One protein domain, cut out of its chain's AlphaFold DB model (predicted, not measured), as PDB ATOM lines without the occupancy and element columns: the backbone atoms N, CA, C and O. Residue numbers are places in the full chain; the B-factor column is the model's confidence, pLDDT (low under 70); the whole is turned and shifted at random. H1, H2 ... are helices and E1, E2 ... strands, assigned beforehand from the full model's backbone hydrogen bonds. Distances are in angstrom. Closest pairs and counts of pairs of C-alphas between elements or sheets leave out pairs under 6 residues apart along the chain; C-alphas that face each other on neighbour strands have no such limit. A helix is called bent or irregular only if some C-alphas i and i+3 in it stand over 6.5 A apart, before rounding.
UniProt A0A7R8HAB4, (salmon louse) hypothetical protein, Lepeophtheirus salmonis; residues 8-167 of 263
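AT A GLANCE: This is residues 8 to 167 of the 263 residues of the protein "(salmon louse) hypothetical protein" of Lepeophtheirus salmonis (UniProt A0A7R8HAB4). This is a flat, spread-out model: the long helices H1 and H7 lie toward one side of it, the strand hairpin E3 and E4 with H6 packed on E4 makes one end, and an arm of the short strand pair E1 and E2 with H3 at its tip reaches away from the rest. The short helix H4 lies near the middle, its centre 5.8 A from the mean of the C-alphas, and two long stretches with no named element, residues 97 to 112 and residues 131 to 144, link H6 to E3 and E4 to H7. The printed part has 160 residues with seven named helices and four named strands, in the order H1 H2 E1 H3 E2 H4 H5 H6 E3 E4 H7; the class is mixed, with under half of the residues, 79, in named elements. The two sheets, E1 - E2 and E3 - E4, are antiparallel. The whole is only just compact, close to loose, with a radius of gyration of the C-alphas of 17.8 A and spans of 54 by 51 by 27 A.

HOW THE PARTS SIT: H1, residues 8 to 21, is the hub, but only just touches each of three helices, with 3 pairs of C-alphas within 8 A each time. Its residues 20 to 21 alone touch H2, residues 31 to 34, closest at the C-alphas of Ile 21 and Phe 31, 5.4 A. E1, residues 37 to 39, and E2, residues 60 to 62, are antiparallel neighbours, with N 38 and O 61 2.8 A apart. H3, residues 48 to 56, touches no helix. H4, residues 67 to 70, is close but not clearly touching H1, the closest C-alphas, Tyr 14 and Phe 68, being 7.8 A apart. Residues 11 to 14 of H1 alone touch H5, residues 79 to 83, closest at the C-alphas of Asn 11 and Ile 83, 6.5 A. E3, residues 113 to 118, and E4, residues 124 to 130, form an antiparallel hairpin, with N 114 and O 129 2.8 A apart. The closest C-alphas of H6, residues 88 to 96, and E4 are Ser 96 and Leu 124, 5.7 A apart. Residues 153 to 157 of H7, residues 145 to 159, touch residues 16 to 20 of H1, closest at the C-alphas of Val 153 and Ile 20, 6.6 A, with a shallow tilt of 30 degrees, opposite ways. Every O i to N i+4 pair is within hydrogen-bond range in H1, H5, H6 and H7, against 3 of 5 in H3; H2 and H4 are too short for such a pair.

IN THESE COORDINATES: H1 begins at C-alpha 8 (23.277, 50.677, 34.502) and is 20.3 A long. H3, 13.6 A, is irregular, with C-alphas 49 and 52 7.2 A apart. H6 is 12.2 A, E3 12.9 A and E4 14.5 A long. H7, 21.2 A, ends at C-alpha 159 (3.457, 47.318, 36.941).

THE WHOLE: The two C-alphas farthest apart, Ser 49 and Asp 164, are 55.0 A apart. The printed part has no cut. The links H6 to E3 and E4 to H7 are long. Mean pLDDT of the printed part is 81.4; under 70 are residue 44, residues 73 to 81, residue 98, residues 140 to 143 and residues 164 to 167.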
ATOM      1  N   LYS A   8      24.302  50.881  33.467       82.31
ATOM      2  CA  LYS A   8      23.277  50.677  34.502       82.31
ATOM      3  C   LYS A   8      21.858  50.667  33.918       82.31
ATOM      4  O   LYS A   8      21.069  49.780  34.239       82.31
ATOM      5  N   GLU A   9      21.547  51.621  33.042       84.06
ATOM      6  CA  GLU A   9      20.241  51.716  32.376       84.06
ATOM      7  C   GLU A   9      20.041  50.554  31.400       84.06
ATOM      8  O   GLU A   9      18.974  49.941  31.365       84.06
ATOM      9  N   LEU A  10      21.088  50.192  30.654       84.81
ATOM     10  CA  LEU A  10      21.042  49.076  29.717       84.81
ATOM     11  C   LEU A  10      20.797  47.736  30.435       84.81
ATOM     12  O   LEU A  10      20.007  46.918  29.962       84.81
ATOM     13  N   ASN A  11      21.403  47.535  31.608       85.38
ATOM     14  CA  ASN A  11      21.150  46.363  32.445       85.38
ATOM     15  C   ASN A  11      19.700  46.330  32.968       85.38
ATOM     16  O   ASN A  11      19.061  45.278  32.962       85.38
ATOM     17  N   ALA A  12      19.139  47.479  33.358       86.50
ATOM     18  CA  ALA A  12      17.732  47.569  33.754       86.50
ATOM     19  C   ALA A  12      16.786  47.194  32.594       86.50
ATOM     20  O   ALA A  12      15.844  46.417  32.777       86.50
ATOM     21  N   VAL A  13      17.082  47.659  31.374       88.00
ATOM     22  CA  VAL A  13      16.345  47.272  30.157       88.00
ATOM     23  C   VAL A  13      16.492  45.776  29.867       88.00
ATOM     24  O   VAL A  13      15.517  45.131  29.482       88.00
ATOM     25  N   TYR A  14      17.673  45.195  30.086       87.31
ATOM     26  CA  TYR A  14      17.891  43.759  29.910       87.31
ATOM     27  C   TYR A  14      17.075  42.914  30.902       87.31
ATOM     28  O   TYR A  14      16.444  41.931  30.503       87.31
ATOM     29  N   LYS A  15      17.012  43.315  32.180       87.88
ATOM     30  CA  LYS A  15      16.158  42.657  33.188       87.88
ATOM     31  C   LYS A  15      14.690  42.659  32.756       87.88
ATOM     32  O   LYS A  15      14.031  41.622  32.836       87.88
ATOM     33  N   LEU A  16      14.197  43.788  32.238       89.00
ATOM     34  CA  LEU A  16      12.845  43.879  31.684       89.00
ATOM     35  C   LEU A  16      12.673  42.958  30.466       89.00
ATOM     36  O   LEU A  16      11.710  42.196  30.407       89.00
ATOM     37  N   HIS A  17      13.612  42.985  29.518       88.81
ATOM     38  CA  HIS A  17      13.584  42.149  28.315       88.81
ATOM     39  C   HIS A  17      13.490  40.654  28.651       88.81
ATOM     40  O   HIS A  17      12.613  39.958  28.134       88.81
ATOM     41  N   SER A  18      14.337  40.181  29.566       87.31
ATOM     42  CA  SER A  18      14.326  38.796  30.048       87.31
ATOM     43  C   SER A  18      13.020  38.453  30.770       87.31
ATOM     44  O   SER A  18      12.461  37.369  30.583       87.31
ATOM     45  N   SER A  19      12.475  39.396  31.542       89.25
ATOM     46  CA  SER A  19      11.189  39.210  32.209       89.25
ATOM     47  C   SER A  19      10.023  39.078  31.227       89.25
ATOM     48  O   SER A  19       9.106  38.314  31.507       89.25
ATOM     49  N   ILE A  20      10.048  39.790  30.094       90.25
ATOM     50  CA  ILE A  20       9.016  39.700  29.046       90.25
ATOM     51  C   ILE A  20       9.100  38.355  28.314       90.25
ATOM     52  O   ILE A  20       8.075  37.714  28.094       90.25
ATOM     53  N   ILE A  21      10.308  37.898  27.967       87.94
ATOM     54  CA  ILE A  21      10.505  36.613  27.271       87.94
ATOM     55  C   ILE A  21      10.003  35.440  28.120       87.94
ATOM     56  O   ILE A  21       9.381  34.513  27.599       87.94
ATOM     57  N   ASN A  22      10.259  35.485  29.427       88.19
ATOM     58  CA  ASN A  22       9.882  34.424  30.360       88.19
ATOM     59  C   ASN A  22       8.469  34.593  30.942       88.19
ATOM     60  O   ASN A  22       8.060  33.800  31.794       88.19
ATOM     61  N   LEU A  23       7.719  35.611  30.507       88.50
ATOM     62  CA  LEU A  23       6.372  35.868  30.998       88.50
ATOM     63  C   LEU A  23       5.419  34.754  30.551       88.50
ATOM     64  O   LEU A  23       5.317  34.440  29.361       88.50
ATOM     65  N   LYS A  24       4.694  34.191  31.519       87.81
ATOM     66  CA  LYS A  24       3.610  33.236  31.284       87.81
ATOM     67  C   LYS A  24       2.281  33.973  31.257       87.81
ATOM     68  O   LYS A  24       1.920  34.622  32.237       87.81
ATOM     69  N   ALA A  25       1.559  33.853  30.149       83.50
ATOM     70  CA  ALA A  25       0.195  34.350  30.062       83.50
ATOM     71  C   ALA A  25      -0.766  33.484  30.902       83.50
ATOM     72  O   ALA A  25      -0.460  32.326  31.198       83.50
ATOM     73  N   PRO A  26      -1.972  33.987  31.225       82.44
ATOM     74  CA  PRO A  26      -3.059  33.190  31.791       82.44
ATOM     75  C   PRO A  26      -3.434  31.961  30.949       82.44
ATOM     76  O   PRO A  26      -3.926  30.980  31.497       82.44
ATOM     77  N   SER A  27      -3.168  31.982  29.636       77.56
ATOM     78  CA  SER A  27      -3.302  30.821  28.742       77.56
ATOM     79  C   SER A  27      -2.217  29.751  28.950       77.56
ATOM     80  O   SER A  27      -2.247  28.720  28.288       77.56
ATOM     81  N   ASN A  28      -1.277  29.973  29.879       82.94
ATOM     82  CA  ASN A  28      -0.086  29.160  30.139       82.94
ATOM     83  C   ASN A  28       0.913  29.105  28.966       82.94
ATOM     84  O   ASN A  28       1.837  28.293  28.974       82.94
ATOM     85  N   GLU A  29       0.756  29.989  27.983       84.00
ATOM     86  CA  GLU A  29       1.669  30.151  26.853       84.00
ATOM     87  C   GLU A  29       2.764  31.166  27.188       84.00
ATOM     88  O   GLU A  29       2.532  32.172  27.873       84.00
ATOM     89  N   THR A  30       3.971  30.902  26.694       86.75
ATOM     90  CA  THR A  30       5.116  31.811  26.802       86.75
ATOM     91  C   THR A  30       5.427  32.466  25.465       86.75
ATOM     92  O   THR A  30       4.967  32.030  24.407       86.75
ATOM     93  N   PHE A  31       6.295  33.483  25.484       86.44
ATOM     94  CA  PHE A  31       6.805  34.058  24.241       86.44
ATOM     95  C   PHE A  31       7.434  32.990  23.334       86.44
ATOM     96  O   PHE A  31       7.244  33.037  22.123       86.44
ATOM     97  N   LYS A  32       8.127  31.990  23.898       85.62
ATOM     98  CA  LYS A  32       8.789  30.927  23.119       85.62
ATOM     99  C   LYS A  32       7.823  30.046  22.323       85.62
ATOM    100  O   LYS A  32       8.211  29.481  21.296       85.62
ATOM    101  N   ASP A  33       6.577  29.957  22.777       84.81
ATOM    102  CA  ASP A  33       5.527  29.176  22.125       84.81
ATOM    103  C   ASP A  33       4.875  29.970  20.985       84.81
ATOM    104  O   ASP A  33       4.608  29.424  19.914       84.81
ATOM    105  N   LEU A  34       4.691  31.278  21.191       87.00
ATOM    106  CA  LEU A  34       3.985  32.178  20.272       87.00
ATOM    107  C   LEU A  34       4.904  32.868  19.246       87.00
ATOM    108  O   LEU A  34       4.437  33.406  18.236       87.00
ATOM    109  N   CYS A  35       6.214  32.901  19.495       88.88
ATOM    110  CA  CYS A  35       7.150  33.686  18.701       88.88
ATOM    111  C   CYS A  35       7.201  33.250  17.229       88.88
ATOM    112  O   CYS A  35       7.051  32.081  16.858       88.88
ATOM    113  N   PHE A  36       7.510  34.212  16.366       89.44
ATOM    114  CA  PHE A  36       7.947  33.909  15.017       89.44
ATOM    115  C   PHE A  36       9.356  33.318  15.070       89.44
ATOM    116  O   PHE A  36      10.316  34.004  15.425       89.44
ATOM    117  N   LYS A  37       9.468  32.033  14.727       87.81
ATOM    118  CA  LYS A  37      10.748  31.330  14.693       87.81
ATOM    119  C   LYS A  37      11.471  31.615  13.386       87.81
ATOM    120  O   LYS A  37      10.942  31.367  12.303       87.81
ATOM    121  N   GLU A  38      12.694  32.097  13.506       86.69
ATOM    122  CA  GLU A  38      13.594  32.359  12.398       86.69
ATOM    123  C   GLU A  38      14.785  31.403  12.462       86.69
ATOM    124  O   GLU A  38      15.239  31.003  13.536       86.69
ATOM    125  N   ARG A  39      15.274  31.001  11.291       84.56
ATOM    126  CA  ARG A  39      16.420  30.103  11.182       84.56
ATOM    127  C   ARG A  39      17.716  30.892  11.354       84.56
ATOM    128  O   ARG A  39      17.892  31.927  10.711       84.56
ATOM    129  N   VAL A  40      18.643  30.370  12.154       83.50
ATOM    130  CA  VAL A  40      20.003  30.925  12.261       83.50
ATOM    131  C   VAL A  40      20.701  30.858  10.901       83.50
ATOM    132  O   VAL A  40      20.658  29.826  10.222       83.50
ATOM    133  N   THR A  41      21.341  31.951  10.474       80.06
ATOM    134  CA  THR A  41      22.013  31.969   9.172       80.06
ATOM    135  C   THR A  41      23.307  31.168   9.211       80.06
ATOM    136  O   THR A  41      24.056  31.184  10.191       80.06
ATOM    137  N   VAL A  42      23.577  30.464   8.116       77.25
ATOM    138  CA  VAL A  42      24.817  29.712   7.941       77.25
ATOM    139  C   VAL A  42      25.929  30.683   7.515       77.25
ATOM    140  O   VAL A  42      25.667  31.558   6.686       77.25
ATOM    141  N   PRO A  43      27.159  30.562   8.048       73.56
ATOM    142  CA  PRO A  43      28.274  31.411   7.639       73.56
ATOM    143  C   PRO A  43      28.522  31.347   6.129       73.56
ATOM    144  O   PRO A  43      28.508  30.268   5.535       73.56
ATOM    145  N   ILE A  44      28.840  32.496   5.525       69.25
ATOM    146  CA  ILE A  44      29.158  32.618   4.087       69.25
ATOM    147  C   ILE A  44      30.372  31.754   3.695       69.25
ATOM    148  O   ILE A  44      30.498  31.347   2.547       69.25
ATOM    149  N   SER A  45      31.242  31.416   4.651       77.44
ATOM    150  CA  SER A  45      32.400  30.540   4.447       77.44
ATOM    151  C   SER A  45      32.049  29.061   4.245       77.44
ATOM    152  O   SER A  45      32.955  28.254   4.045       77.44
ATOM    153  N   THR A  46      30.774  28.672   4.345       78.69
ATOM    154  CA  THR A  46      30.376  27.276   4.144       78.69
ATOM    155  C   THR A  46      30.376  26.905   2.658       78.69
ATOM    156  O   THR A  46      29.820  27.637   1.836       78.69
ATOM    157  N   PRO A  47      31.006  25.778   2.280       85.69
ATOM    158  CA  PRO A  47      31.074  25.370   0.886       85.69
ATOM    159  C   PRO A  47      29.670  25.063   0.337       85.69
ATOM    160  O   PRO A  47      28.859  24.466   1.053       85.69
ATOM    161  N   PRO A  48      29.374  25.389  -0.939       82.56
ATOM    162  CA  PRO A  48      28.039  25.228  -1.525       82.56
ATOM    163  C   PRO A  48      27.434  23.827  -1.385       82.56
ATOM    164  O   PRO A  48      26.222  23.692  -1.228       82.56
ATOM    165  N   SER A  49      28.271  22.785  -1.384       83.75
ATOM    166  CA  SER A  49      27.857  21.388  -1.210       83.75
ATOM    167  C   SER A  49      27.329  21.064   0.192       83.75
ATOM    168  O   SER A  49      26.582  20.102   0.353       83.75
ATOM    169  N   GLU A  50      27.692  21.847   1.209       86.06
ATOM    170  CA  GLU A  50      27.306  21.616   2.606       86.06
ATOM    171  C   GLU A  50      26.216  22.570   3.102       86.06
ATOM    172  O   GLU A  50      25.591  22.293   4.127       86.06
ATOM    173  N   ILE A  51      25.920  23.645   2.361       85.00
ATOM    174  CA  ILE A  51      24.923  24.660   2.741       85.00
ATOM    175  C   ILE A  51      23.559  24.026   3.028       85.00
ATOM    176  O   ILE A  51      22.951  24.333   4.048       85.00
ATOM    177  N   CYS A  52      23.076  23.106   2.186       82.38
ATOM    178  CA  CYS A  52      21.775  22.460   2.399       82.38
ATOM    179  C   CYS A  52      21.738  21.622   3.686       82.38
ATOM    180  O   CYS A  52      20.728  21.621   4.388       82.38
ATOM    181  N   ARG A  53      22.845  20.948   4.028       82.75
ATOM    182  CA  ARG A  53      22.962  20.154   5.260       82.75
ATOM    183  C   ARG A  53      23.063  21.054   6.490       82.75
ATOM    184  O   ARG A  53      22.397  20.798   7.488       82.75
ATOM    185  N   ALA A  54      23.841  22.130   6.399       81.06
ATOM    186  CA  ALA A  54      23.945  23.137   7.449       81.06
ATOM    187  C   ALA A  54      22.603  23.848   7.686       81.06
ATOM    188  O   ALA A  54      22.203  24.040   8.827       81.06
ATOM    189  N   LEU A  55      21.865  24.162   6.618       82.31
ATOM    190  CA  LEU A  55      20.527  24.744   6.685       82.31
ATOM    191  C   LEU A  55      19.497  23.781   7.277       82.31
ATOM    192  O   LEU A  55      18.604  24.240   7.981       82.31
ATOM    193  N   ALA A  56      19.585  22.483   6.981       80.75
ATOM    194  CA  ALA A  56      18.688  21.476   7.546       80.75
ATOM    195  C   ALA A  56      18.895  21.294   9.059       80.75
ATOM    196  O   ALA A  56      17.929  21.075   9.781       80.75
ATOM    197  N   ASN A  57      20.137  21.437   9.529       81.62
ATOM    198  CA  ASN A  57      20.506  21.314  10.941       81.62
ATOM    199  C   ASN A  57      20.489  22.649  11.702       81.62
ATOM    200  O   ASN A  57      20.843  22.683  12.879       81.62
ATOM    201  N   ALA A  58      20.147  23.751  11.036       80.12
ATOM    202  CA  ALA A  58      20.141  25.061  11.662       80.12
ATOM    203  C   ALA A  58      19.024  25.157  12.706       80.12
ATOM    204  O   ALA A  58      17.888  24.734  12.476       80.12
ATOM    205  N   GLU A  59      19.362  25.749  13.845       83.81
ATOM    206  CA  GLU A  59      18.437  25.952  14.949       83.81
ATOM    207  C   GLU A  59      17.387  27.021  14.610       83.81
ATOM    208  O   GLU A  59      17.634  27.962  13.843       83.81
ATOM    209  N   TRP A  60      16.194  26.845  15.173       82.62
ATOM    210  CA  TRP A  60      15.079  27.776  15.052       82.62
ATOM    211  C   TRP A  60      14.956  28.574  16.344       82.62
ATOM    212  O   TRP A  60      14.568  28.018  17.370       82.62
ATOM    213  N   LEU A  61      15.239  29.871  16.272       87.31
ATOM    214  CA  LEU A  61      15.209  30.779  17.415       87.31
ATOM    215  C   LEU A  61      14.073  31.790  17.276       87.31
ATOM    216  O   LEU A  61      13.644  32.122  16.168       87.31
ATOM    217  N   CYS A  62      13.573  32.290  18.400       87.62
ATOM    218  CA  CYS A  62      12.542  33.321  18.396       87.62
ATOM    219  C   CYS A  62      13.091  34.654  17.879       87.62
ATOM    220  O   CYS A  62      14.097  35.155  18.371       87.62
ATOM    221  N   SER A  63      12.397  35.271  16.922       85.94
ATOM    222  CA  SER A  63      12.788  36.565  16.357       85.94
ATOM    223  C   SER A  63      12.407  37.711  17.309       85.94
ATOM    224  O   SER A  63      11.345  38.333  17.194       85.94
ATOM    225  N   ALA A  64      13.279  37.966  18.286       87.50
ATOM    226  CA  ALA A  64      13.210  39.089  19.218       87.50
ATOM    227  C   ALA A  64      14.362  40.061  18.944       87.50
ATOM    228  O   ALA A  64      15.466  39.908  19.463       87.50
ATOM    229  N   LYS A  65      14.089  41.076  18.122       88.06
ATOM    230  CA  LYS A  65      15.073  42.079  17.727       88.06
ATOM    231  C   LYS A  65      15.395  42.996  18.889       88.06
ATOM    232  O   LYS A  65      14.549  43.779  19.328       88.06
ATOM    233  N   SER A  66      16.632  42.924  19.360       87.25
ATOM    234  CA  SER A  66      17.139  43.786  20.422       87.25
ATOM    235  C   SER A  66      18.621  44.080  20.225       87.25
ATOM    236  O   SER A  66      19.339  43.330  19.570       87.25
ATOM    237  N   ILE A  67      19.098  45.172  20.824       86.50
ATOM    238  CA  ILE A  67      20.529  45.505  20.849       86.50
ATOM    239  C   ILE A  67      21.372  44.385  21.491       86.50
ATOM    240  O   ILE A  67      22.539  44.214  21.148       86.50
ATOM    241  N   PHE A  68      20.767  43.573  22.363       85.44
ATOM    242  CA  PHE A  68      21.442  42.496  23.085       85.44
ATOM    243  C   PHE A  68      21.960  41.376  22.172       85.44
ATOM    244  O   PHE A  68      22.933  40.712  22.519       85.44
ATOM    245  N   GLU A  69      21.416  41.241  20.958       84.69
ATOM    246  CA  GLU A  69      21.898  40.293  19.942       84.69
ATOM    247  C   GLU A  69      23.383  40.460  19.569       84.69
ATOM    248  O   GLU A  69      23.999  39.528  19.046       84.69
ATOM    249  N   ILE A  70      23.964  41.642  19.803       84.94
ATOM    250  CA  ILE A  70      25.377  41.928  19.517       84.94
ATOM    251  C   ILE A  70      26.292  41.189  20.503       84.94
ATOM    252  O   ILE A  70      27.369  40.711  20.134       84.94
ATOM    253  N   TRP A  71      25.873  41.073  21.764       83.44
ATOM    254  CA  TRP A  71      26.687  40.481  22.827       83.44
ATOM    255  C   TRP A  71      26.303  39.031  23.131       83.44
ATOM    256  O   TRP A  71      27.182  38.258  23.513       83.44
ATOM    257  N   THR A  72      25.046  38.649  22.894       79.31
ATOM    258  CA  THR A  72      24.503  37.320  23.197       79.31
ATOM    259  C   THR A  72      24.812  36.292  22.105       79.31
ATOM    260  O   THR A  72      24.444  36.472  20.946       79.31
ATOM    261  N   SER A  73      25.439  35.174  22.487       69.19
ATOM    262  CA  SER A  73      25.706  34.029  21.602       69.19
ATOM    263  C   SER A  73      24.720  32.862  21.740       69.19
ATOM    264  O   SER A  73      24.558  32.136  20.769       69.19
ATOM    265  N   ASP A  74      24.058  32.702  22.892       66.00
ATOM    266  CA  ASP A  74      23.097  31.626  23.208       66.00
ATOM    267  C   ASP A  74      22.021  32.167  24.163       66.00
ATOM    268  O   ASP A  74      22.369  33.044  24.940       66.00
ATOM    269  N   GLU A  75      20.800  31.599  24.204       59.62
ATOM    270  CA  GLU A  75      19.681  31.992  25.111       59.62
ATOM    271  C   GLU A  75      19.889  31.643  26.617       59.62
ATOM    272  O   GLU A  75      18.925  31.447  27.369       59.62
ATOM    273  N   SER A  76      21.129  31.439  27.075       54.88
ATOM    274  CA  SER A  76      21.416  30.858  28.397       54.88
ATOM    275  C   SER A  76      21.854  31.879  29.454       54.88
ATOM    276  O   SER A  76      22.432  32.922  29.173       54.88
ATOM    277  N   SER A  77      21.655  31.528  30.729       50.03
ATOM    278  CA  SER A  77      21.882  32.339  31.942       50.03
ATOM    279  C   SER A  77      23.258  33.020  32.102       50.03
ATOM    280  O   SER A  77      23.414  33.851  32.996       50.03
ATOM    281  N   LYS A  78      24.245  32.727  31.245       58.19
ATOM    282  CA  LYS A  78      25.554  33.408  31.196       58.19
ATOM    283  C   LYS A  78      25.492  34.808  30.564       58.19
ATOM    284  O   LYS A  78      26.411  35.602  30.758       58.19
ATOM    285  N   GLU A  79      24.415  35.140  29.858       67.69
ATOM    286  CA  GLU A  79      24.214  36.451  29.226       67.69
ATOM    287  C   GLU A  79      24.143  37.603  30.235       67.69
ATOM    288  O   GLU A  79      24.765  38.648  30.042       67.69
ATOM    289  N   ALA A  80      23.443  37.391  31.355       65.12
ATOM    290  CA  ALA A  80      23.254  38.417  32.378       65.12
ATOM    291  C   ALA A  80      24.589  38.889  32.976       65.12
ATOM    292  O   ALA A  80      24.756  40.072  33.260       65.12
ATOM    293  N   SER A  81      25.559  37.978  33.119       66.56
ATOM    294  CA  SER A  81      26.902  38.320  33.597       66.56
ATOM    295  C   SER A  81      27.732  39.093  32.576       66.56
ATOM    296  O   SER A  81      28.512  39.943  32.981       66.56
ATOM    297  N   ILE A  82      27.558  38.834  31.275       75.00
ATOM    298  CA  ILE A  82      28.284  39.561  30.221       75.00
ATOM    299  C   ILE A  82      27.747  40.988  30.132       75.00
ATOM    300  O   ILE A  82      28.521  41.936  30.134       75.00
ATOM    301  N   ILE A  83      26.420  41.148  30.130       75.69
ATOM    302  CA  ILE A  83      25.774  42.463  30.022       75.69
ATOM    303  C   ILE A  83      26.051  43.320  31.260       75.69
ATOM    304  O   ILE A  83      26.274  44.521  31.136       75.69
ATOM    305  N   ALA A  84      26.115  42.712  32.447       73.62
ATOM    306  CA  ALA A  84      26.472  43.414  33.678       73.62
ATOM    307  C   ALA A  84      27.945  43.865  33.738       73.62
ATOM    308  O   ALA A  84      28.277  44.709  34.567       73.62
ATOM    309  N   GLN A  85      28.823  43.301  32.901       83.06
ATOM    310  CA  GLN A  85      30.247  43.648  32.835       83.06
ATOM    311  C   GLN A  85      30.579  44.657  31.727       83.06
ATOM    312  O   GLN A  85      31.729  45.079  31.635       83.06
ATOM    313  N   LEU A  86      29.604  45.040  30.896       81.06
ATOM    314  CA  LEU A  86      29.823  45.996  29.811       81.06
ATOM    315  C   LEU A  86      30.170  47.379  30.363       81.06
ATOM    316  O   LEU A  86      29.487  47.896  31.249       81.06
ATOM    317  N   THR A  87      31.210  47.987  29.797       84.62
ATOM    318  CA  THR A  87      31.534  49.390  30.050       84.62
ATOM    319  C   THR A  87      30.742  50.301  29.111       84.62
ATOM    320  O   THR A  87      30.277  49.877  28.050       84.62
ATOM    321  N   ASP A  88      30.593  51.575  29.479       83.00
ATOM    322  CA  ASP A  88      29.921  52.565  28.626       83.00
ATOM    323  C   ASP A  88      30.628  52.710  27.259       83.00
ATOM    324  O   ASP A  88      29.984  52.934  26.235       83.00
ATOM    325  N   GLU A  89      31.948  52.523  27.229       83.00
ATOM    326  CA  GLU A  89      32.779  52.579  26.022       83.00
ATOM    327  C   GLU A  89      32.495  51.399  25.083       83.00
ATOM    328  O   GLU A  89      32.291  51.615  23.889       83.00
ATOM    329  N   ASP A  90      32.373  50.179  25.619       82.38
ATOM    330  CA  ASP A  90      32.017  48.985  24.836       82.38
ATOM    331  C   ASP A  90      30.626  49.118  24.198       82.38
ATOM    332  O   ASP A  90      30.387  48.677  23.069       82.38
ATOM    333  N   ILE A  91      29.688  49.734  24.927       82.81
ATOM    334  CA  ILE A  91      28.325  49.978  24.446       82.81
ATOM    335  C   ILE A  91      28.345  50.994  23.303       82.81
ATOM    336  O   ILE A  91      27.697  50.784  22.274       82.81
ATOM    337  N   LEU A  92      29.084  52.094  23.468       83.19
ATOM    338  CA  LEU A  92      29.191  53.129  22.444       83.19
ATOM    339  C   LEU A  92      29.909  52.623  21.191       83.19
ATOM    340  O   LEU A  92      29.461  52.940  20.089       83.19
ATOM    341  N   ASP A  93      30.953  51.805  21.336       83.56
ATOM    342  CA  ASP A  93      31.655  51.207  20.198       83.56
ATOM    343  C   ASP A  93      30.724  50.288  19.396       83.56
ATOM    344  O   ASP A  93      30.553  50.477  18.188       83.56
ATOM    345  N   ALA A  94      30.001  49.390  20.072       80.31
ATOM    346  CA  ALA A  94      29.027  48.503  19.435       80.31
ATOM    347  C   ALA A  94      27.891  49.261  18.722       80.31
ATOM    348  O   ALA A  94      27.397  48.820  17.684       80.31
ATOM    349  N   LEU A  95      27.472  50.406  19.268       79.12
ATOM    350  CA  LEU A  95      26.428  51.252  18.685       79.12
ATOM    351  C   LEU A  95      26.920  52.161  17.556       79.12
ATOM    352  O   LEU A  95      26.112  52.595  16.727       79.12
ATOM    353  N   SER A  96      28.213  52.482  17.541       79.81
ATOM    354  CA  SER A  96      28.832  53.304  16.501       79.81
ATOM    355  C   SER A  96      28.910  52.571  15.160       79.81
ATOM    356  O   SER A  96      28.877  53.205  14.106       79.81
ATOM    357  N   GLN A  97      28.946  51.237  15.191       74.56
ATOM    358  CA  GLN A  97      28.978  50.402  14.000       74.56
ATOM    359  C   GLN A  97      27.612  50.424  13.293       74.56
ATOM    360  O   GLN A  97      26.597  49.980  13.829       74.56
ATOM    361  N   ASP A  98      27.579  50.895  12.042       69.38
ATOM    362  CA  ASP A  98      26.357  50.896  11.215       69.38
ATOM    363  C   ASP A  98      25.846  49.480  10.882       69.38
ATOM    364  O   ASP A  98      24.680  49.296  10.496       69.38
ATOM    365  N   LEU A  99      26.724  48.485  11.021       74.25
ATOM    366  CA  LEU A  99      26.466  47.079  10.749       74.25
ATOM    367  C   LEU A  99      27.196  46.216  11.790       74.25
ATOM    368  O   LEU A  99      28.357  45.858  11.614       74.25
ATOM    369  N   ALA A 100      26.504  45.883  12.876       80.88
ATOM    370  CA  ALA A 100      26.990  44.900  13.833       80.88
ATOM    371  C   ALA A 100      26.695  43.483  13.313       80.88
ATOM    372  O   ALA A 100      25.795  43.273  12.497       80.88
ATOM    373  N   ILE A 101      27.431  42.483  13.789       81.62
ATOM    374  CA  ILE A 101      27.100  41.079  13.528       81.62
ATOM    375  C   ILE A 101      26.315  40.568  14.734       81.62
ATOM    376  O   ILE A 101      26.840  40.539  15.843       81.62
ATOM    377  N   SER A 102      25.062  40.159  14.515       82.62
ATOM    378  CA  SER A 102      24.280  39.456  15.539       82.62
ATOM    379  C   SER A 102      24.969  38.128  15.824       82.62
ATOM    380  O   SER A 102      25.107  37.296  14.924       82.62
ATOM    381  N   LYS A 103      25.427  37.929  17.061       83.38
ATOM    382  CA  LYS A 103      26.068  36.676  17.480       83.38
ATOM    383  C   LYS A 103      25.051  35.536  17.548       83.38
ATOM    384  O   LYS A 103      25.401  34.403  17.224       83.38
ATOM    385  N   LEU A 104      23.799  35.867  17.864       81.75
ATOM    386  CA  LEU A 104      22.686  34.927  17.958       81.75
ATOM    387  C   LEU A 104      22.264  34.391  16.580       81.75
ATOM    388  O   LEU A 104      22.240  33.184  16.350       81.75
ATOM    389  N   PHE A 105      21.986  35.282  15.624       82.31
ATOM    390  CA  PHE A 105      21.507  34.880  14.295       82.31
ATOM    391  C   PHE A 105      22.617  34.739  13.247       82.31
ATOM    392  O   PHE A 105      22.340  34.241  12.157       82.31
ATOM    393  N   ARG A 106      23.856  35.147  13.565       83.12
ATOM    394  CA  ARG A 106      25.050  35.130  12.688       83.12
ATOM    395  C   ARG A 106      24.892  35.931  11.398       83.12
ATOM    396  O   ARG A 106      25.464  35.588  10.366       83.12
ATOM    397  N   ARG A 107      24.124  37.014  11.471       83.75
ATOM    398  CA  ARG A 107      23.762  37.866  10.334       83.75
ATOM    399  C   ARG A 107      24.083  39.331  10.614       83.75
ATOM    400  O   ARG A 107      24.156  39.713  11.786       83.75
ATOM    401  N   PRO A 108      24.219  40.164   9.570       83.06
ATOM    402  CA  PRO A 108      24.276  41.603   9.758       83.06
ATOM    403  C   PRO A 108      23.015  42.091  10.478       83.06
ATOM    404  O   PRO A 108      21.887  41.802  10.076       83.06
ATOM    405  N   PHE A 109      23.229  42.826  11.561       82.75
ATOM    406  CA  PHE A 109      22.213  43.391  12.425       82.75
ATOM    407  C   PHE A 109      22.467  44.883  12.576       82.75
ATOM    408  O   PHE A 109      23.581  45.331  12.845       82.75
ATOM    409  N   ARG A 110      21.406  45.663  12.399       83.19
ATOM    410  CA  ARG A 110      21.445  47.101  12.622       83.19
ATOM    411  C   ARG A 110      20.710  47.396  13.928       83.19
ATOM    412  O   ARG A 110      19.490  47.210  13.953       83.19
ATOM    413  N   PRO A 111      21.403  47.858  14.984       77.06
ATOM    414  CA  PRO A 111      20.736  48.220  16.224       77.06
ATOM    415  C   PRO A 111      19.757  49.368  15.967       77.06
ATOM    416  O   PRO A 111      20.098  50.383  15.351       77.06
ATOM    417  N   ILE A 112      18.516  49.193  16.422       81.56
ATOM    418  CA  ILE A 112      17.466  50.195  16.250       81.56
ATOM    419  C   ILE A 112      17.519  51.144  17.443       81.56
ATOM    420  O   ILE A 112      16.915  50.906  18.490       81.56
ATOM    421  N   ILE A 113      18.282  52.218  17.266       86.12
ATOM    422  CA  ILE A 113      18.434  53.287  18.250       86.12
ATOM    423  C   ILE A 113      17.858  54.595  17.709       86.12
ATOM    424  O   ILE A 113      18.066  54.962  16.551       86.12
ATOM    425  N   GLY A 114      17.102  55.290  18.552       83.25
ATOM    426  CA  GLY A 114      16.432  56.541  18.228       83.25
ATOM    427  C   GLY A 114      17.181  57.750  18.775       83.25
ATOM    428  O   GLY A 114      17.734  57.717  19.875       83.25
ATOM    429  N   SER A 115      17.144  58.849  18.016       85.81
ATOM    430  CA  SER A 115      17.773  60.129  18.378       85.81
ATOM    431  C   SER A 115      19.253  59.976  18.759       85.81
ATOM    432  O   SER A 115      19.647  60.260  19.891       85.81
ATOM    433  N   LYS A 116      20.058  59.486  17.807       85.81
ATOM    434  CA  LYS A 116      21.520  59.407  17.933       85.81
ATOM    435  C   LYS A 116      22.099  60.809  18.168       85.81
ATOM    436  O   LYS A 116      21.734  61.752  17.471       85.81
ATOM    437  N   MET A 117      23.000  60.932  19.133       83.94
ATOM    438  CA  MET A 117      23.749  62.150  19.428       83.94
ATOM    439  C   MET A 117      25.204  61.925  19.043       83.94
ATOM    440  O   MET A 117      25.817  60.964  19.504       83.94
ATOM    441  N   PHE A 118      25.757  62.814  18.224       84.88
ATOM    442  CA  PHE A 118      27.150  62.757  17.794       84.88
ATOM    443  C   PHE A 118      27.954  63.867  18.467       84.88
ATOM    444  O   PHE A 118      27.415  64.924  18.794       84.88
ATOM    445  N   ASN A 119      29.231  63.600  18.710       85.38
ATOM    446  CA  ASN A 119      30.195  64.607  19.125       85.38
ATOM    447  C   ASN A 119      30.706  65.388  17.901       85.38
ATOM    448  O   ASN A 119      30.526  64.938  16.769       85.38
ATOM    449  N   ASP A 120      31.410  66.502  18.119       86.19
ATOM    450  CA  ASP A 120      31.944  67.348  17.033       86.19
ATOM    451  C   ASP A 120      32.892  66.586  16.081       86.19
ATOM    452  O   ASP A 120      32.994  66.905  14.899       86.19
ATOM    453  N   ASN A 121      33.522  65.513  16.573       82.12
ATOM    454  CA  ASN A 121      34.390  64.619  15.799       82.12
ATOM    455  C   ASN A 121      33.626  63.557  14.976       82.12
ATOM    456  O   ASN A 121      34.248  62.675  14.391       82.12
ATOM    457  N   GLY A 122      32.289  63.581  14.970       79.75
ATOM    458  CA  GLY A 122      31.447  62.593  14.283       79.75
ATOM    459  C   GLY A 122      31.299  61.252  15.012       79.75
ATOM    460  O   GLY A 122      30.655  60.344  14.492       79.75
ATOM    461  N   THR A 123      31.852  61.108  16.220       80.50
ATOM    462  CA  THR A 123      31.702  59.896  17.038       80.50
ATOM    463  C   THR A 123      30.356  59.875  17.756       80.50
ATOM    464  O   THR A 123      29.862  60.909  18.211       80.50
ATOM    465  N   LEU A 124      29.736  58.698  17.864       81.50
ATOM    466  CA  LEU A 124      28.478  58.543  18.590       81.50
ATOM    467  C   LEU A 124      28.717  58.779  20.089       81.50
ATOM    468  O   LEU A 124      29.499  58.081  20.723       81.50
ATOM    469  N   LYS A 125      28.027  59.770  20.653       83.50
ATOM    470  CA  LYS A 125      28.081  60.143  22.073       83.50
ATOM    471  C   LYS A 125      26.949  59.508  22.886       83.50
ATOM    472  O   LYS A 125      27.060  59.369  24.098       83.50
ATOM    473  N   GLY A 126      25.845  59.145  22.235       80.88
ATOM    474  CA  GLY A 126      24.719  58.487  22.893       80.88
ATOM    475  C   GLY A 126      23.483  58.367  22.010       80.88
ATOM    476  O   GLY A 126      23.475  58.785  20.851       80.88
ATOM    477  N   ALA A 127      22.421  57.804  22.574       83.56
ATOM    478  CA  ALA A 127      21.106  57.704  21.955       83.56
ATOM    479  C   ALA A 127      20.030  57.943  23.015       83.56
ATOM    480  O   ALA A 127      20.227  57.618  24.184       83.56
ATOM    481  N   LYS A 128      18.890  58.513  22.610       84.62
ATOM    482  CA  LYS A 128      17.791  58.823  23.540       84.62
ATOM    483  C   LYS A 128      16.786  57.681  23.687       84.62
ATOM    484  O   LYS A 128      16.058  57.642  24.670       84.62
ATOM    485  N   ALA A 129      16.690  56.803  22.692       86.50
ATOM    486  CA  ALA A 129      15.697  55.738  22.676       86.50
ATOM    487  C   ALA A 129      16.288  54.428  22.154       86.50
ATOM    488  O   ALA A 129      17.099  54.425  21.227       86.50
ATOM    489  N   LEU A 130      15.820  53.323  22.722       88.19
ATOM    490  CA  LEU A 130      16.100  51.964  22.273       88.19
ATOM    491  C   LEU A 130      14.782  51.321  21.848       88.19
ATOM    492  O   LEU A 130      13.780  51.456  22.550       88.19
ATOM    493  N   LEU A 131      14.779  50.623  20.712       89.62
ATOM    494  CA  LEU A 131      13.626  49.844  20.276       89.62
ATOM    495  C   LEU A 131      13.898  48.351  20.466       89.62
ATOM    496  O   LEU A 131      14.860  47.810  19.921       89.62
ATOM    497  N   LEU A 132      13.005  47.692  21.199       90.44
ATOM    498  CA  LEU A 132      12.932  46.240  21.296       90.44
ATOM    499  C   LEU A 132      11.695  45.788  20.525       90.44
ATOM    500  O   LEU A 132      10.607  46.329  20.721       90.44
ATOM    501  N   SER A 133      11.858  44.820  19.628       91.31
ATOM    502  CA  SER A 133      10.777  44.339  18.772       91.31
ATOM    503  C   SER A 133      10.644  42.829  18.883       91.31
ATOM    504  O   SER A 133      11.576  42.082  18.593       91.31
ATOM    505  N   TYR A 134       9.465  42.383  19.296       90.38
ATOM    506  CA  TYR A 134       9.133  40.976  19.468       90.38
ATOM    507  C   TYR A 134       8.221  40.548  18.324       90.38
ATOM    508  O   TYR A 134       7.137  41.106  18.153       90.38
ATOM    509  N   SER A 135       8.660  39.577  17.525       90.12
ATOM    510  CA  SER A 135       7.859  39.071  16.411       90.12
ATOM    511  C   SER A 135       7.064  37.854  16.864       90.12
ATOM    512  O   SER A 135       7.634  36.874  17.343       90.12
ATOM    513  N   ILE A 136       5.747  37.906  16.686       88.44
ATOM    514  CA  ILE A 136       4.813  36.842  17.064       88.44
ATOM    515  C   ILE A 136       4.227  36.254  15.786       88.44
ATOM    516  O   ILE A 136       3.905  36.985  14.846       88.44
ATOM    517  N   LYS A 137       4.100  34.929  15.726       85.56
ATOM    518  CA  LYS A 137       3.487  34.265  14.580       85.56
ATOM    519  C   LYS A 137       1.970  34.299  14.731       85.56
ATOM    520  O   LYS A 137       1.405  33.553  15.520       85.56
ATOM    521  N   THR A 138       1.296  35.104  13.919       76.06
ATOM    522  CA  THR A 138      -0.167  35.069  13.851       76.06
ATOM    523  C   THR A 138      -0.613  33.835  13.071       76.06
ATOM    524  O   THR A 138      -0.417  33.757  11.857       76.06
ATOM    525  N   ASN A 139      -1.206  32.855  13.753       72.12
ATOM    526  CA  ASN A 139      -1.935  31.785  13.084       72.12
ATOM    527  C   ASN A 139      -3.414  32.176  12.991       72.12
ATOM    528  O   ASN A 139      -4.002  32.610  13.976       72.12
ATOM    529  N   SER A 140      -4.028  32.027  11.815       56.94
ATOM    530  CA  SER A 140      -5.434  32.412  11.582       56.94
ATOM    531  C   SER A 140      -6.432  31.709  12.521       56.94
ATOM    532  O   SER A 140      -7.507  32.245  12.801       56.94
ATOM    533  N   SER A 141      -6.046  30.541  13.043       58.16
ATOM    534  CA  SER A 141      -6.824  29.733  13.984       58.16
ATOM    535  C   SER A 141      -6.707  30.188  15.440       58.16
ATOM    536  O   SER A 141      -7.567  29.843  16.245       58.16
ATOM    537  N   ASP A 142      -5.671  30.954  15.787       62.38
ATOM    538  CA  ASP A 142      -5.313  31.246  17.175       62.38
ATOM    539  C   ASP A 142      -5.677  32.686  17.543       62.38
ATOM    540  O   ASP A 142      -4.846  33.588  17.660       62.38
ATOM    541  N   LYS A 143      -6.989  32.926  17.613       61.84
ATOM    542  CA  LYS A 143      -7.552  34.273  17.782       61.84
ATOM    543  C   LYS A 143      -7.453  34.802  19.214       61.84
ATOM    544  O   LYS A 143      -7.590  36.007  19.402       61.84
ATOM    545  N   ASN A 144      -7.213  33.932  20.199       70.12
ATOM    546  CA  ASN A 144      -7.372  34.285  21.611       70.12
ATOM    547  C   ASN A 144      -6.059  34.269  22.408       70.12
ATOM    548  O   ASN A 144      -5.902  35.129  23.270       70.12
ATOM    549  N   GLY A 145      -5.107  33.370  22.124       78.06
ATOM    550  CA  GLY A 145      -3.859  33.275  22.898       78.06
ATOM    551  C   GLY A 145      -2.990  34.534  22.798       78.06
ATOM    552  O   GLY A 145      -2.586  35.108  23.811       78.06
ATOM    553  N   ILE A 146      -2.797  35.044  21.574       84.12
ATOM    554  CA  ILE A 146      -1.936  36.209  21.310       84.12
ATOM    555  C   ILE A 146      -2.450  37.484  22.006       84.12
ATOM    556  O   ILE A 146      -1.673  38.080  22.754       84.12
ATOM    557  N   PRO A 147      -3.728  37.904  21.856       86.31
ATOM    558  CA  PRO A 147      -4.217  39.099  22.547       86.31
ATOM    559  C   PRO A 147      -4.152  38.991  24.076       86.31
ATOM    560  O   PRO A 147      -3.920  39.995  24.750       86.31
ATOM    561  N   ILE A 148      -4.339  37.786  24.634       88.31
ATOM    562  CA  ILE A 148      -4.235  37.542  26.080       88.31
ATOM    563  C   ILE A 148      -2.787  37.729  26.540       88.31
ATOM    564  O   ILE A 148      -2.552  38.457  27.505       88.31
ATOM    565  N   TRP A 149      -1.820  37.132  25.838       88.94
ATOM    566  CA  TRP A 149      -0.402  37.300  26.157       88.94
ATOM    567  C   TRP A 149       0.035  38.764  26.034       88.94
ATOM    568  O   TRP A 149       0.648  39.295  26.956       88.94
ATOM    569  N   GLU A 150      -0.345  39.461  24.957       89.75
ATOM    570  CA  GLU A 150      -0.012  40.880  24.771       89.75
ATOM    571  C   GLU A 150      -0.596  41.762  25.887       89.75
ATOM    572  O   GLU A 150       0.075  42.677  26.371       89.75
ATOM    573  N   LYS A 151      -1.816  41.463  26.355       89.38
ATOM    574  CA  LYS A 151      -2.416  42.142  27.511       89.38
ATOM    575  C   LYS A 151      -1.630  41.876  28.799       89.38
ATOM    576  O   LYS A 151      -1.380  42.812  29.553       89.38
ATOM    577  N   SER A 152      -1.190  40.641  29.032       90.50
ATOM    578  CA  SER A 152      -0.337  40.320  30.183       90.50
ATOM    579  C   SER A 152       1.013  41.027  30.118       90.50
ATOM    580  O   SER A 152       1.486  41.515  31.139       90.50
ATOM    581  N   VAL A 153       1.613  41.157  28.931       91.69
ATOM    582  CA  VAL A 153       2.841  41.947  28.749       91.69
ATOM    583  C   VAL A 153       2.589  43.415  29.070       91.69
ATOM    584  O   VAL A 153       3.401  44.022  29.763       91.69
ATOM    585  N   LYS A 154       1.462  43.987  28.620       91.31
ATOM    586  CA  LYS A 154       1.061  45.356  28.975       91.31
ATOM    587  C   LYS A 154       1.036  45.521  30.493       91.31
ATOM    588  O   LYS A 154       1.768  46.345  31.028       91.31
ATOM    589  N   GLU A 155       0.234  44.719  31.184       90.81
ATOM    590  CA  GLU A 155       0.083  44.785  32.641       90.81
ATOM    591  C   GLU A 155       1.419  44.587  33.364       90.81
ATOM    592  O   GLU A 155       1.728  45.324  34.299       90.81
ATOM    593  N   HIS A 156       2.246  43.654  32.890       90.81
ATOM    594  CA  HIS A 156       3.575  43.416  33.437       90.81
ATOM    595  C   HIS A 156       4.480  44.637  33.286       90.81
ATOM    596  O   HIS A 156       5.063  45.069  34.268       90.81
ATOM    597  N   VAL A 157       4.559  45.234  32.093       90.00
ATOM    598  CA  VAL A 157       5.395  46.416  31.822       90.00
ATOM    599  C   VAL A 157       4.913  47.642  32.602       90.00
ATOM    600  O   VAL A 157       5.742  48.383  33.117       90.00
ATOM    601  N   PHE A 158       3.599  47.850  32.728       86.50
ATOM    602  CA  PHE A 158       3.043  48.973  33.493       86.50
ATOM    603  C   PHE A 158       3.244  48.824  35.006       86.50
ATOM    604  O   PHE A 158       3.455  49.823  35.690       86.50
ATOM    605  N   ASN A 159       3.203  47.596  35.526       88.19
ATOM    606  CA  ASN A 159       3.457  47.318  36.941       88.19
ATOM    607  C   ASN A 159       4.951  47.139  37.255       88.19
ATOM    608  O   ASN A 159       5.331  47.066  38.426       88.19
ATOM    609  N   TYR A 160       5.804  47.044  36.233       85.19
ATOM    610  CA  TYR A 160       7.234  46.862  36.414       85.19
ATOM    611  C   TYR A 160       7.864  48.148  36.947       85.19
ATOM    612  O   TYR A 160       7.976  49.152  36.246       85.19
ATOM    613  N   SER A 161       8.314  48.104  38.199       78.75
ATOM    614  CA  SER A 161       9.123  49.170  38.776       78.75
ATOM    615  C   SER A 161      10.596  48.878  38.535       78.75
ATOM    616  O   SER A 161      11.113  47.849  38.968       78.75
ATOM    617  N   PHE A 162      11.287  49.815  37.893       75.44
ATOM    618  CA  PHE A 162      12.733  49.742  37.696       75.44
ATOM    619  C   PHE A 162      13.548  49.980  38.987       75.44
ATOM    620  O   PHE A 162      14.779  49.945  38.955       75.44
ATOM    621  N   GLY A 163      12.888  50.210  40.130       71.06
ATOM    622  CA  GLY A 163      13.543  50.518  41.405       71.06
ATOM    623  C   GLY A 163      14.401  51.793  41.353       71.06
ATOM    624  O   GLY A 163      14.229  52.638  40.475       71.06
ATOM    625  N   ASP A 164      15.371  51.905  42.268       65.00
ATOM    626  CA  ASP A 164      16.388  52.983  42.301       65.00
ATOM    627  C   ASP A 164      17.392  52.916  41.127       65.00
ATOM    628  O   ASP A 164      18.334  53.716  41.024       65.00
ATOM    629  N   GLU A 165      17.250  51.934  40.232       62.25
ATOM    630  CA  GLU A 165      18.208  51.717  39.155       62.25
ATOM    631  C   GLU A 165      17.986  52.636  37.945       62.25
ATOM    632  O   GLU A 165      18.973  52.941  37.272       62.25
ATOM    633  N   SER A 166      16.774  53.161  37.708       61.31
ATOM    634  CA  SER A 166      16.518  54.056  36.564       61.31
ATOM    635  C   SER A 166      15.333  55.021  36.756       61.31
ATOM    636  O   SER A 166      14.257  54.840  36.183       61.31
ATOM    637  N   SER A 167      15.543  56.111  37.498       60.72
ATOM    638  CA  SER A 167      14.530  57.164  37.703       60.72
ATOM    639  C   SER A 167      14.132  57.938  36.433       60.72
ATOM    640  O   SER A 167      13.127  58.642  36.444       60.72
TER     641      SER A 167